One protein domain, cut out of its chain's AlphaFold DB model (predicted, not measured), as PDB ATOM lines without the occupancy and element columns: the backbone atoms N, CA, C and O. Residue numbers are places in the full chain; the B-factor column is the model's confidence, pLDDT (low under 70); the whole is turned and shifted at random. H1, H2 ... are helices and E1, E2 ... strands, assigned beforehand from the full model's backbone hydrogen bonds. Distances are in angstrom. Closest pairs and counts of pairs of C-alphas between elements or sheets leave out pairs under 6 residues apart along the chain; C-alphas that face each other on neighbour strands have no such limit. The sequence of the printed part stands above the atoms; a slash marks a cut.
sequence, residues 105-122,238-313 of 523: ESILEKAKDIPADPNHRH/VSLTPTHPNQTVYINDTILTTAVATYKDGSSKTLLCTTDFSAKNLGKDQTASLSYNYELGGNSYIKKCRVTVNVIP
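Overview. This is residues 105 to 122 and 238 to 313 of the 523 residues of an uncharacterized protein of Herbinix luporum (UniProt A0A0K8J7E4). Two small sheets make a sandwich, only partly face to face with their strands crossed: the short strands E1, E3 and E4 form one layer, and the long hairpin E5 and E6 with E2 at its edge forms the other. H1 packs on the first sheet, over E4; the turn end of the hairpin, residues 295 to 300, sticks out beyond the sandwich, and residues 111 to 122 run on from H1 with no named element. The 94 printed residues hold one named helix and six named strands, in the order H1 E1 E2 E3 E4 E5 E6, mostly strand by class. The sheet E1 E3 E4 is antiparallel and the sheet E2 E6 E5 is mixed. The whole is elongated, spanning 51 by 29 by 20 A, and only just loose, close to compact, with a radius of gyration of the C-alphas of 15.2 A.

Along the chain. H1 covers residues 105 to 110, 8.8 A long, from C-alpha 105 at (72.892, -44.212, 95.323). E1 is residues 238 to 242, 13.8 A, beginning at (73.214, -39.257, 71.591). E2 is residues 246 to 250, 13.9 A; E3 is 258 to 263, 16.0 A; E4 is 268 to 272, 13.4 A. E5, residues 283 to 296, spans 38.1 A, and E6, residues 299 to 312, spans 39.9 A and ends at (59.735, -62.275, 92.245).

Arrangement. In the sandwich, two sheets face to face, the facing parts are 8.7 A centre to centre and the strands of one sheet stand at 37 degrees to those of the other. The closest C-alphas of E1 and E6 are those of Leu 240 and Cys 305, 5.9 A apart. E3 is antiparallel to E1, with N 260 and O 241 at 2.7 A, and forms a hairpin with E4, with N 271 and O 259 at 2.8 A. E5 and E6 are a hairpin too, with N 309 and O 286 at 2.7 A; E6 bends by 54 degrees at residue 308, and E2 is parallel to it from there, with N 247 and O 308 at 2.8 A. H1 is on the sheet E1 E3 E4 and runs along E4, at 2 degrees on the local plane; the closest C-alphas, those of Leu 108 and Thr 270, are 6.7 A apart. In H1 every O i to N i+4 pair is within hydrogen-bond range.

Size, cuts and confidence. The C-alphas of Arg 121 and Pro 313, the two farthest apart, are 51.3 A from each other. Residues 123 to 237 are not printed, and C-alphas 122 and 238 lie 14.6 A apart across that cut. Of the links printed whole, none is long. The mean pLDDT of the printed part is 92.0, and no printed residue is under 70.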
ATOM      1  N   GLU A 105      71.870 -44.981  94.610       91.38
ATOM      2  CA  GLU A 105      72.892 -44.212  95.323       91.38
ATOM      3  C   GLU A 105      74.263 -44.883  95.218       91.38
ATOM      4  O   GLU A 105      75.240 -44.231  94.856       91.38
ATOM      5  N   SER A 106      74.328 -46.199  95.451       91.94
ATOM      6  CA  SER A 106      75.590 -46.948  95.398       91.94
ATOM      7  C   SER A 106      76.218 -46.977  93.998       91.94
ATOM      8  O   SER A 106      77.442 -47.002  93.864       91.94
ATOM      9  N   ILE A 107      75.395 -46.947  92.945       92.19
ATOM     10  CA  ILE A 107      75.859 -46.908  91.552       92.19
ATOM     11  C   ILE A 107      76.365 -45.510  91.203       92.19
ATOM     12  O   ILE A 107      77.415 -45.377  90.576       92.19
ATOM     13  N   LEU A 108      75.640 -44.470  91.624       91.50
ATOM     14  CA  LEU A 108      76.036 -43.079  91.404       91.50
ATOM     15  C   LEU A 108      77.342 -42.735  92.130       91.50
ATOM     16  O   LEU A 108      78.176 -42.043  91.559       91.50
ATOM     17  N   GLU A 109      77.558 -43.254  93.341       91.19
ATOM     18  CA  GLU A 109      78.804 -43.045  94.093       91.19
ATOM     19  C   GLU A 109      80.026 -43.673  93.396       91.19
ATOM     20  O   GLU A 109      81.113 -43.097  93.389       91.19
ATOM     21  N   LYS A 110      79.849 -44.839  92.761       90.44
ATOM     22  CA  LYS A 110      80.916 -45.544  92.024       90.44
ATOM     23  C   LYS A 110      81.105 -45.038  90.590       90.44
ATOM     24  O   LYS A 110      82.063 -45.451  89.926       90.44
ATOM     25  N   ALA A 111      80.194 -44.206  90.086       91.00
ATOM     26  CA  ALA A 111      80.194 -43.768  88.700       91.00
ATOM     27  C   ALA A 111      81.444 -42.943  88.367       91.00
ATOM     28  O   ALA A 111      81.863 -42.067  89.121       91.00
ATOM     29  N   LYS A 112      82.034 -43.214  87.200       89.75
ATOM     30  CA  LYS A 112      83.166 -42.452  86.664       89.75
ATOM     31  C   LYS A 112      82.749 -41.774  85.372       89.75
ATOM     32  O   LYS A 112      82.365 -42.453  84.422       89.75
ATOM     33  N   ASP A 113      82.864 -40.453  85.349       90.31
ATOM     34  CA  ASP A 113      82.597 -39.663  84.153       90.31
ATOM     35  C   ASP A 113      83.776 -39.792  83.181       90.31
ATOM     36  O   ASP A 113      84.944 -39.697  83.572       90.31
ATOM     37  N   ILE A 114      83.467 -40.018  81.904       91.12
ATOM     38  CA  ILE A 114      84.468 -40.022  80.834       91.12
ATOM     39  C   ILE A 114      84.496 -38.610  80.239       91.12
ATOM     40  O   ILE A 114      83.443 -38.136  79.801       91.12
ATOM     41  N   PRO A 115      85.658 -37.929  80.211       89.88
ATOM     42  CA  PRO A 115      85.774 -36.595  79.629       89.88
ATOM     43  C   PRO A 115      85.522 -36.605  78.113       89.88
ATOM     44  O   PRO A 115      85.558 -37.654  77.474       89.88
ATOM     45  N   ALA A 116      85.281 -35.425  77.540       88.94
ATOM     46  CA  ALA A 116      85.091 -35.254  76.099       88.94
ATOM     47  C   ALA A 116      86.290 -35.779  75.296       88.94
ATOM     48  O   ALA A 116      87.437 -35.628  75.730       88.94
ATOM     49  N   ASP A 117      86.029 -36.359  74.121       88.50
ATOM     50  CA  ASP A 117      87.086 -36.821  73.222       88.50
ATOM     51  C   ASP A 117      87.911 -35.610  72.745       88.50
ATOM     52  O   ASP A 117      87.368 -34.731  72.064       88.50
ATOM     53  N   PRO A 118      89.224 -35.546  73.048       85.69
ATOM     54  CA  PRO A 118      90.081 -34.443  72.618       85.69
ATOM     55  C   PRO A 118      90.145 -34.256  71.094       85.69
ATOM     56  O   PRO A 118      90.528 -33.186  70.625       85.69
ATOM     57  N   ASN A 119      89.785 -35.282  70.314       87.00
ATOM     58  CA  ASN A 119      89.765 -35.244  68.852       87.00
ATOM     59  C   ASN A 119      88.387 -34.903  68.265       87.00
ATOM     60  O   ASN A 119      88.254 -34.824  67.037       87.00
ATOM     61  N   HIS A 120      87.362 -34.692  69.097       86.75
ATOM     62  CA  HIS A 120      86.030 -34.336  68.628       86.75
ATOM     63  C   HIS A 120      86.052 -32.991  67.888       86.75
ATOM     64  O   HIS A 120      86.390 -31.942  68.439       86.75
ATOM     65  N   ARG A 121      85.652 -33.010  66.613       85.25
ATOM     66  CA  ARG A 121      85.531 -31.803  65.790       85.25
ATOM     67  C   ARG A 121      84.090 -31.321  65.791       85.25
ATOM     68  O   ARG A 121      83.207 -32.019  65.301       85.25
ATOM     69  N   HIS A 122      83.871 -30.100  66.270       85.25
ATOM     70  CA  HIS A 122      82.553 -29.482  66.205       85.25
ATOM     71  C   HIS A 122      82.149 -29.207  64.753       85.25
ATOM     72  O   HIS A 122      82.789 -28.417  64.058       85.25
ATOM     73  N   VAL A 238      73.421 -38.440  72.798       92.75
ATOM     74  CA  VAL A 238      73.214 -39.257  71.591       92.75
ATOM     75  C   VAL A 238      72.585 -40.605  71.930       92.75
ATOM     76  O   VAL A 238      71.610 -40.995  71.280       92.75
ATOM     77  N   SER A 239      73.037 -41.249  73.008       93.31
ATOM     78  CA  SER A 239      72.532 -42.539  73.482       93.31
ATOM     79  C   SER A 239      72.390 -42.573  75.003       93.31
ATOM     80  O   SER A 239      73.034 -41.821  75.734       93.31
ATOM     81  N   LEU A 240      71.510 -43.461  75.463       95.81
ATOM     82  CA  LEU A 240      71.280 -43.751  76.870       95.81
ATOM     83  C   LEU A 240      71.325 -45.271  77.043       95.81
ATOM     84  O   LEU A 240      70.535 -45.979  76.418       95.81
ATOM     85  N   THR A 241      72.237 -45.766  77.877       95.31
ATOM     86  CA  THR A 241      72.449 -47.203  78.103       95.31
ATOM     87  C   THR A 241      72.215 -47.517  79.577       95.31
ATOM     88  O   THR A 241      72.853 -46.898  80.425       95.31
ATOM     89  N   PRO A 242      71.309 -48.441  79.935       96.00
ATOM     90  CA  PRO A 242      71.053 -48.757  81.336       96.00
ATOM     91  C   PRO A 242      72.296 -49.365  81.991       96.00
ATOM     92  O   PRO A 242      72.986 -50.180  81.384       96.00
ATOM     93  N   THR A 243      72.557 -48.996  83.245       94.38
ATOM     94  CA  THR A 243      73.635 -49.627  84.035       94.38
ATOM     95  C   THR A 243      73.319 -51.091  84.340       94.38
ATOM     96  O   THR A 243      74.209 -51.932  84.331       94.38
ATOM     97  N   HIS A 244      72.032 -51.393  84.532       93.81
ATOM     98  CA  HIS A 244      71.507 -52.723  84.813       93.81
ATOM     99  C   HIS A 244      70.430 -53.077  83.780       93.81
ATOM    100  O   HIS A 244      69.247 -52.795  84.002       93.81
ATOM    101  N   PRO A 245      70.818 -53.638  82.618       94.31
ATOM    102  CA  PRO A 245      69.877 -53.977  81.553       94.31
ATOM    103  C   PRO A 245      68.915 -55.101  81.948       94.31
ATOM    104  O   PRO A 245      67.786 -55.111  81.471       94.31
ATOM    105  N   ASN A 246      69.343 -56.008  82.830       94.12
ATOM    106  CA  ASN A 246      68.521 -57.072  83.398       94.12
ATOM    107  C   ASN A 246      68.499 -56.912  84.915       94.12
ATOM    108  O   ASN A 246      69.553 -56.750  85.529       94.12
ATOM    109  N   GLN A 247      67.311 -56.945  85.503       93.12
ATOM    110  CA  GLN A 247      67.084 -56.660  86.912       93.12
ATOM    111  C   GLN A 247      66.152 -57.697  87.518       93.12
ATOM    112  O   GLN A 247      65.170 -58.084  86.888       93.12
ATOM    113  N   THR A 248      66.419 -58.101  88.757       92.44
ATOM    114  CA  THR A 248      65.473 -58.907  89.539       92.44
ATOM    115  C   THR A 248      65.205 -58.202  90.858       92.44
ATOM    116  O   THR A 248      66.144 -57.859  91.575       92.44
ATOM    117  N   VAL A 249      63.932 -57.975  91.175       91.62
ATOM    118  CA  VAL A 249      63.495 -57.275  92.393       91.62
ATOM    119  C   VAL A 249      62.340 -58.019  93.050       91.62
ATOM    120  O   VAL A 249      61.607 -58.754  92.384       91.62
ATOM    121  N   TYR A 250      62.151 -57.815  94.353       91.12
ATOM    122  CA  TYR A 250      60.953 -58.313  95.015       91.12
ATOM    123  C   TYR A 250      59.714 -57.525  94.598       91.12
ATOM    124  O   TYR A 250      59.784 -56.361  94.196       91.12
ATOM    125  N   ILE A 251      58.556 -58.167  94.730       90.38
ATOM    126  CA  ILE A 251      57.271 -57.488  94.612       90.38
ATOM    127  C   ILE A 251      57.231 -56.251  95.525       90.38
ATOM    128  O   ILE A 251      57.660 -56.291  96.681       90.38
ATOM    129  N   ASN A 252      56.717 -55.152  94.978       90.19
ATOM    130  CA  ASN A 252      56.650 -53.812  95.565       90.19
ATOM    131  C   ASN A 252      57.994 -53.093  95.804       90.19
ATOM    132  O   ASN A 252      57.967 -51.949  96.259       90.19
ATOM    133  N   ASP A 253      59.138 -53.685  95.449       90.62
ATOM    134  CA  ASP A 253      60.428 -52.991  95.513       90.62
ATOM    135  C   ASP A 253      60.646 -52.078  94.294       90.62
ATOM    136  O   ASP A 253      60.067 -52.244  93.215       90.62
ATOM    137  N   THR A 254      61.506 -51.076  94.467       91.38
ATOM    138  CA  THR A 254      61.923 -50.173  93.391       91.38
ATOM    139  C   THR A 254      62.999 -50.810  92.516       91.38
ATOM    140  O   THR A 254      63.879 -51.506  93.020       91.38
ATOM    141  N   ILE A 255      62.988 -50.508  91.217       94.38
ATOM    142  CA  ILE A 255      64.056 -50.911  90.292       94.38
ATOM    143  C   ILE A 255      65.196 -49.886  90.265       94.38
ATOM    144  O   ILE A 255      65.013 -48.715  90.604       94.38
ATOM    145  N   LEU A 256      66.369 -50.317  89.807       94.94
ATOM    146  CA  LEU A 256      67.482 -49.427  89.504       94.94
ATOM    147  C   LEU A 256      67.158 -48.623  88.243       94.94
ATOM    148  O   LEU A 256      66.847 -49.184  87.189       94.94
ATOM    149  N   THR A 257      67.247 -47.300  88.341       96.00
ATOM    150  CA  THR A 257      66.920 -46.367  87.254       96.00
ATOM    151  C   THR A 257      68.142 -45.609  86.743       96.00
ATOM    152  O   THR A 257      68.016 -44.633  86.006       96.00
ATOM    153  N   THR A 258      69.349 -46.047  87.095       95.88
ATOM    154  CA  THR A 258      70.602 -45.444  86.633       95.88
ATOM    155  C   THR A 258      70.966 -45.867  85.206       95.88
ATOM    156  O   THR A 258      70.943 -47.053  84.855       95.88
ATOM    157  N   ALA A 259      71.372 -44.904  84.378       96.25
ATOM    158  CA  ALA A 259      71.827 -45.134  83.006       96.25
ATOM    159  C   ALA A 259      73.031 -44.250  82.655       96.25
ATOM    160  O   ALA A 259      73.169 -43.139  83.159       96.25
ATOM    161  N   VAL A 260      73.894 -44.738  81.770       96.31
ATOM    162  CA  VAL A 260      75.021 -43.995  81.207       96.31
ATOM    163  C   VAL A 260      74.541 -43.245  79.968       96.31
ATOM    164  O   VAL A 260      74.092 -43.859  78.998       96.31
ATOM    165  N   ALA A 261      74.626 -41.919  79.999       95.75
ATOM    166  CA  ALA A 261      74.418 -41.074  78.832       95.75
ATOM    167  C   ALA A 261      75.744 -40.852  78.112       95.75
ATOM    168  O   ALA A 261      76.723 -40.442  78.735       95.75
ATOM    169  N   THR A 262      75.758 -41.084  76.802       95.06
ATOM    170  CA  THR A 262      76.864 -40.691  75.923       95.06
ATOM    171  C   THR A 262      76.481 -39.404  75.214       95.06
ATOM    172  O   THR A 262      75.399 -39.314  74.623       95.06
ATOM    173  N   TYR A 263      77.360 -38.410  75.274       93.75
ATOM    174  CA  TYR A 263      77.170 -37.113  74.639       93.75
ATOM    175  C   TYR A 263      77.824 -37.075  73.256       93.75
ATOM    176  O   TYR A 263      78.647 -37.918  72.901       93.75
ATOM    177  N   LYS A 264      77.433 -36.097  72.439       90.69
ATOM    178  CA  LYS A 264      77.884 -35.966  71.047       90.69
ATOM    179  C   LYS A 264      79.380 -35.661  70.920       90.69
ATOM    180  O   LYS A 264      79.967 -35.958  69.884       90.69
ATOM    181  N   ASP A 265      79.991 -35.111  71.966       88.50
ATOM    182  CA  ASP A 265      81.442 -34.914  72.071       88.50
ATOM    183  C   ASP A 265      82.220 -36.171  72.512       88.50
ATOM    184  O   ASP A 265      83.431 -36.107  72.710       88.50
ATOM    185  N   GLY A 266      81.538 -37.307  72.678       88.12
ATOM    186  CA  GLY A 266      82.131 -38.569  73.119       88.12
ATOM    187  C   GLY A 266      82.273 -38.713  74.637       88.12
ATOM    188  O   GLY A 266      82.606 -39.805  75.096       88.12
ATOM    189  N   SER A 267      81.984 -37.669  75.424       92.75
ATOM    190  CA  SER A 267      81.954 -37.783  76.886       92.75
ATOM    191  C   SER A 267      80.814 -38.693  77.351       92.75
ATOM    192  O   SER A 267      79.839 -38.941  76.627       92.75
ATOM    193  N   SER A 268      80.905 -39.206  78.579       94.06
ATOM    194  CA  SER A 268      79.793 -39.942  79.184       94.06
ATOM    195  C   SER A 268      79.648 -39.684  80.675       94.06
ATOM    196  O   SER A 268      80.627 -39.405  81.367       94.06
ATOM    197  N   LYS A 269      78.405 -39.776  81.153       94.44
ATOM    198  CA  LYS A 269      78.031 -39.541  82.550       94.44
ATOM    199  C   LYS A 269      76.941 -40.509  82.988       94.44
ATOM    200  O   LYS A 269      76.017 -40.779  82.221       94.44
ATOM    201  N   THR A 270      77.017 -40.994  84.225       95.69
ATOM    202  CA  THR A 270      75.928 -41.789  84.818       95.69
ATOM    203  C   THR A 270      74.868 -40.862  85.397       95.69
ATOM    204  O   THR A 270      75.178 -39.924  86.129       95.69
ATOM    205  N   LEU A 271      73.610 -41.111  85.049       94.62
ATOM    206  CA  LEU A 271      72.464 -40.274  85.381       94.62
ATOM    207  C   LEU A 271      71.378 -41.102  86.064       94.62
ATOM    208  O   LEU A 271      71.218 -42.294  85.785       94.62
ATOM    209  N   LEU A 272      70.593 -40.442  86.911       96.00
ATOM    210  CA  LEU A 272      69.380 -41.002  87.491       96.00
ATOM    211  C   LEU A 272      68.198 -40.746  86.545       96.00
ATOM    212  O   LEU A 272      67.861 -39.595  86.267       96.00
ATOM    213  N   CYS A 273      67.573 -41.808  86.042       95.31
ATOM    214  CA  CYS A 273      66.396 -41.714  85.181       95.31
ATOM    215  C   CYS A 273      65.102 -41.864  85.986       95.31
ATOM    216  O   CYS A 273      65.088 -42.306  87.135       95.31
ATOM    217  N   THR A 274      63.994 -41.547  85.327       94.88
ATOM    218  CA  THR A 274      62.633 -41.781  85.821       94.88
ATOM    219  C   THR A 274      62.002 -42.972  85.103       94.88
ATOM    220  O   THR A 274      62.372 -43.289  83.971       94.88
ATOM    221  N   THR A 275      61.055 -43.646  85.749       95.56
ATOM    222  CA  THR A 275      60.290 -44.754  85.164       95.56
ATOM    223  C   THR A 275      58.872 -44.760  85.724       95.56
ATOM    224  O   THR A 275      58.647 -44.319  86.848       95.56
ATOM    225  N   ASP A 276      57.926 -45.240  84.928       93.00
ATOM    226  CA  ASP A 276      56.538 -45.514  85.307       93.00
ATOM    227  C   ASP A 276      56.318 -46.981  85.716       93.00
ATOM    228  O   ASP A 276      55.224 -47.354  86.140       93.00
ATOM    229  N   PHE A 277      57.355 -47.819  85.614       95.06
ATOM    230  CA  PHE A 277      57.285 -49.218  86.003       95.06
ATOM    231  C   PHE A 277      57.068 -49.373  87.513       95.06
ATOM    232  O   PHE A 277      57.764 -48.762  88.326       95.06
ATOM    233  N   SER A 278      56.145 -50.258  87.890       93.50
ATOM    234  CA  SER A 278      55.918 -50.650  89.281       93.50
ATOM    235  C   SER A 278      55.985 -52.165  89.420       93.50
ATOM    236  O   SER A 278      55.280 -52.872  88.700       93.50
ATOM    237  N   ALA A 279      56.743 -52.662  90.396       92.19
ATOM    238  CA  ALA A 279      56.878 -54.089  90.687       92.19
ATOM    239  C   ALA A 279      55.660 -54.675  91.436       92.19
ATOM    240  O   ALA A 279      55.822 -55.489  92.336       92.19
ATOM    241  N   LYS A 280      54.433 -54.239  91.122       90.88
ATOM    242  CA  LYS A 280      53.211 -54.661  91.834       90.88
ATOM    243  C   LYS A 280      52.734 -56.062  91.468       90.88
ATOM    244  O   LYS A 280      52.024 -56.667  92.255       90.88
ATOM    245  N   ASN A 281      53.091 -56.544  90.281       89.44
ATOM    246  CA  ASN A 281      52.669 -57.847  89.777       89.44
ATOM    247  C   ASN A 281      53.897 -58.721  89.534       89.44
ATOM    248  O   ASN A 281      54.887 -58.258  88.950       89.44
ATOM    249  N   LEU A 282      53.814 -59.987  89.944       89.94
ATOM    250  CA  LEU A 282      54.826 -60.984  89.618       89.94
ATOM    251  C   LEU A 282      54.905 -61.192  88.105       89.94
ATOM    252  O   LEU A 282      53.908 -61.115  87.387       89.94
ATOM    253  N   GLY A 283      56.104 -61.481  87.610       87.94
ATOM    254  CA  GLY A 283      56.290 -61.755  86.191       87.94
ATOM    255  C   GLY A 283      57.750 -61.753  85.785       87.94
ATOM    256  O   GLY A 283      58.562 -61.020  86.355       87.94
ATOM    257  N   LYS A 284      58.063 -62.572  84.781       89.38
ATOM    258  CA  LYS A 284      59.383 -62.636  84.152       89.38
ATOM    259  C   LYS A 284      59.424 -61.763  82.904       89.38
ATOM    260  O   LYS A 284      58.399 -61.570  82.254       89.38
ATOM    261  N   ASP A 285      60.611 -61.257  82.598       90.81
ATOM    262  CA  ASP A 285      60.926 -60.503  81.384       90.81
ATOM    263  C   ASP A 285      60.023 -59.277  81.140       90.81
ATOM    264  O   ASP A 285      59.729 -58.894  80.004       90.81
ATOM    265  N   GLN A 286      59.584 -58.624  82.220       93.75
ATOM    266  CA  GLN A 286      58.780 -57.410  82.125       93.75
ATOM    267  C   GLN A 286      59.646 -56.261  81.601       93.75
ATOM    268  O   GLN A 286      60.785 -56.081  82.020       93.75
ATOM    269  N   THR A 287      59.127 -55.455  80.679       95.12
ATOM    270  CA  THR A 287      59.891 -54.335  80.111       95.12
ATOM    271  C   THR A 287      59.590 -53.042  80.861       95.12
ATOM    272  O   THR A 287      58.457 -52.564  80.825       95.12
ATOM    273  N   ALA A 288      60.608 -52.432  81.466       95.81
ATOM    274  CA  ALA A 288      60.525 -51.088  82.033       95.81
ATOM    275  C   ALA A 288      61.246 -50.075  81.131       95.81
ATOM    276  O   ALA A 288      62.350 -50.326  80.639       95.81
ATOM    277  N   SER A 289      60.626 -48.913  80.905       96.31
ATOM    278  CA  SER A 289      61.250 -47.808  80.173       96.31
ATOM    279  C   SER A 289      61.864 -46.822  81.161       96.31
ATOM    280  O   SER A 289      61.155 -46.237  81.980       96.31
ATOM    281  N   LEU A 290      63.169 -46.588  81.049       97.12
ATOM    282  CA  LEU A 290      63.853 -45.512  81.762       97.12
ATOM    283  C   LEU A 290      63.876 -44.271  80.871       97.12
ATOM    284  O   LEU A 290      64.181 -44.378  79.683       97.12
ATOM    285  N   SER A 291      63.536 -43.108  81.426       95.94
ATOM    286  CA  SER A 291      63.467 -41.829  80.713       95.94
ATOM    287  C   SER A 291      64.287 -40.757  81.426       95.94
ATOM    288  O   SER A 291      64.140 -40.554  82.634       95.94
ATOM    289  N   TYR A 292      65.112 -40.039  80.666       96.38
ATOM    290  CA  TYR A 292      65.847 -38.866  81.134       96.38
ATOM    291  C   TYR A 292      65.449 -37.637  80.315       96.38
ATOM    292  O   TYR A 292      65.566 -37.638  79.083       96.38
ATOM    293  N   ASN A 293      64.972 -36.607  81.014       93.12
ATOM    294  CA  ASN A 293      64.585 -35.325  80.436       93.12
ATOM    295  C   ASN A 293      65.745 -34.342  80.594       93.12
ATOM    296  O   ASN A 293      66.296 -34.209  81.685       93.12
ATOM    297  N   TYR A 294      66.102 -33.648  79.519       91.56
ATOM    298  CA  TYR A 294      67.147 -32.630  79.529       91.56
ATOM    299  C   TYR A 294      66.778 -31.473  78.607       91.56
ATOM    300  O   TYR A 294      66.028 -31.650  77.648       91.56
ATOM    301  N   GLU A 295      67.284 -30.282  78.901       88.69
ATOM    302  CA  GLU A 295      66.949 -29.065  78.164       88.69
ATOM    303  C   GLU A 295      68.156 -28.546  77.392       88.69
ATOM    304  O   GLU A 295      69.267 -28.475  77.918       88.69
ATOM    305  N   LEU A 296      67.928 -28.154  76.139       84.88
ATOM    306  CA  LEU A 296      68.930 -27.525  75.287       84.88
ATOM    307  C   LEU A 296      68.307 -26.356  74.532       84.88
ATOM    308  O   LEU A 296      67.335 -26.523  73.796       84.88
ATOM    309  N   GLY A 297      68.872 -25.159  74.706       74.75
ATOM    310  CA  GLY A 297      68.434 -23.965  73.975       74.75
ATOM    311  C   GLY A 297      66.960 -23.599  74.193       74.75
ATOM    312  O   GLY A 297      66.329 -23.085  73.276       74.75
ATOM    313  N   GLY A 298      66.403 -23.897  75.374       77.12
ATOM    314  CA  GLY A 298      64.998 -23.640  75.717       77.12
ATOM    315  C   GLY A 298      64.003 -24.712  75.254       77.12
ATOM    316  O   GLY A 298      62.814 -24.571  75.517       77.12
ATOM    317  N   ASN A 299      64.466 -25.783  74.600       82.00
ATOM    318  CA  ASN A 299      63.638 -26.926  74.214       82.00
ATOM    319  C   ASN A 299      63.913 -28.127  75.129       82.00
ATOM    320  O   ASN A 299      65.071 -28.423  75.436       82.00
ATOM    321  N   SER A 300      62.862 -28.845  75.527       88.56
ATOM    322  CA  SER A 300      62.973 -30.073  76.320       88.56
ATOM    323  C   SER A 300      63.104 -31.300  75.416       88.56
ATOM    324  O   SER A 300      62.333 -31.494  74.477       88.56
ATOM    325  N   TYR A 301      64.059 -32.165  75.737       90.50
ATOM    326  CA  TYR A 301      64.351 -33.406  75.033       90.50
ATOM    327  C   TYR A 301      64.232 -34.591  75.988       90.50
ATOM    328  O   TYR A 301      64.525 -34.482  77.178       90.50
ATOM    329  N   ILE A 302      63.842 -35.747  75.448       93.25
ATOM    330  CA  ILE A 302      63.694 -36.987  76.214       93.25
ATOM    331  C   ILE A 302      64.510 -38.085  75.542       93.25
ATOM    332  O   ILE A 302      64.355 -38.343  74.345       93.25
ATOM    333  N   LYS A 303      65.360 -38.762  76.315       94.69
ATOM    334  CA  LYS A 303      66.011 -40.011  75.899       94.69
ATOM    335  C   LYS A 303      65.483 -41.165  76.724       94.69
ATOM    336  O   LYS A 303      65.258 -41.022  77.923       94.69
ATOM    337  N   LYS A 304      65.277 -42.299  76.056       95.81
ATOM    338  CA  LYS A 304      64.736 -43.509  76.665       95.81
ATOM    339  C   LYS A 304      65.645 -44.699  76.418       95.81
ATOM    340  O   LYS A 304      66.206 -44.827  75.331       95.81
ATOM    341  N   CYS A 305      65.721 -45.583  77.398       95.38
ATOM    342  CA  CYS A 305      66.267 -46.925  77.246       95.38
ATOM    343  C   CYS A 305      65.340 -47.939  77.926       95.38
ATOM    344  O   CYS A 305      64.417 -47.565  78.653       95.38
ATOM    345  N   ARG A 306      65.534 -49.225  77.628       96.12
ATOM    346  CA  ARG A 306      64.712 -50.315  78.164       96.12
ATOM    347  C   ARG A 306      65.548 -51.187  79.083       96.12
ATOM    348  O   ARG A 306      66.711 -51.442  78.779       96.12
ATOM    349  N   VAL A 307      64.926 -51.656  80.155       95.94
ATOM    350  CA  VAL A 307      65.467 -52.699  81.027       95.94
ATOM    351  C   VAL A 307      64.458 -53.834  81.140       95.94
ATOM    352  O   VAL A 307      63.246 -53.610  81.097       95.94
ATOM    353  N   THR A 308      64.976 -55.044  81.269       95.75
ATOM    354  CA  THR A 308      64.208 -56.260  81.515       95.75
ATOM    355  C   THR A 308      64.162 -56.501  83.020       95.75
ATOM    356  O   THR A 308      65.204 -56.547  83.671       95.75
ATOM    357  N   VAL A 309      62.964 -56.636  83.583       93.94
ATOM    358  CA  VAL A 309      62.719 -56.770  85.019       93.94
ATOM    359  C   VAL A 309      61.997 -58.082  85.307       93.94
ATOM    360  O   VAL A 309      60.919 -58.352  84.783       93.94
ATOM    361  N   ASN A 310      62.578 -58.875  86.196       92.25
ATOM    362  CA  ASN A 310      61.946 -60.024  86.819       92.25
ATOM    363  C   ASN A 310      61.431 -59.608  88.199       92.25
ATOM    364  O   ASN A 310      62.214 -59.220  89.066       92.25
ATOM    365  N   VAL A 311      60.119 -59.690  88.405       90.94
ATOM    366  CA  VAL A 311      59.496 -59.436  89.709       90.94
ATOM    367  C   VAL A 311      59.192 -60.775  90.357       90.94
ATOM    368  O   VAL A 311      58.435 -61.580  89.806       90.94
ATOM    369  N   ILE A 312      59.811 -61.012  91.509       89.00
ATOM    370  CA  ILE A 312      59.735 -62.275  92.245       89.00
ATOM    371  C   ILE A 312      59.003 -62.095  93.582       89.00
ATOM    372  O   ILE A 312      59.025 -61.000  94.158       89.00
ATOM    373  N   PRO A 313      58.345 -63.149  94.096       88.94
ATOM    374  CA  PRO A 313      57.750 -63.101  95.424       88.94
ATOM    375  C   PRO A 313      58.834 -62.895  96.482       88.94
ATOM    376  O   PRO A 313      59.991 -63.292  96.313       88.94
TER     377      PRO A 313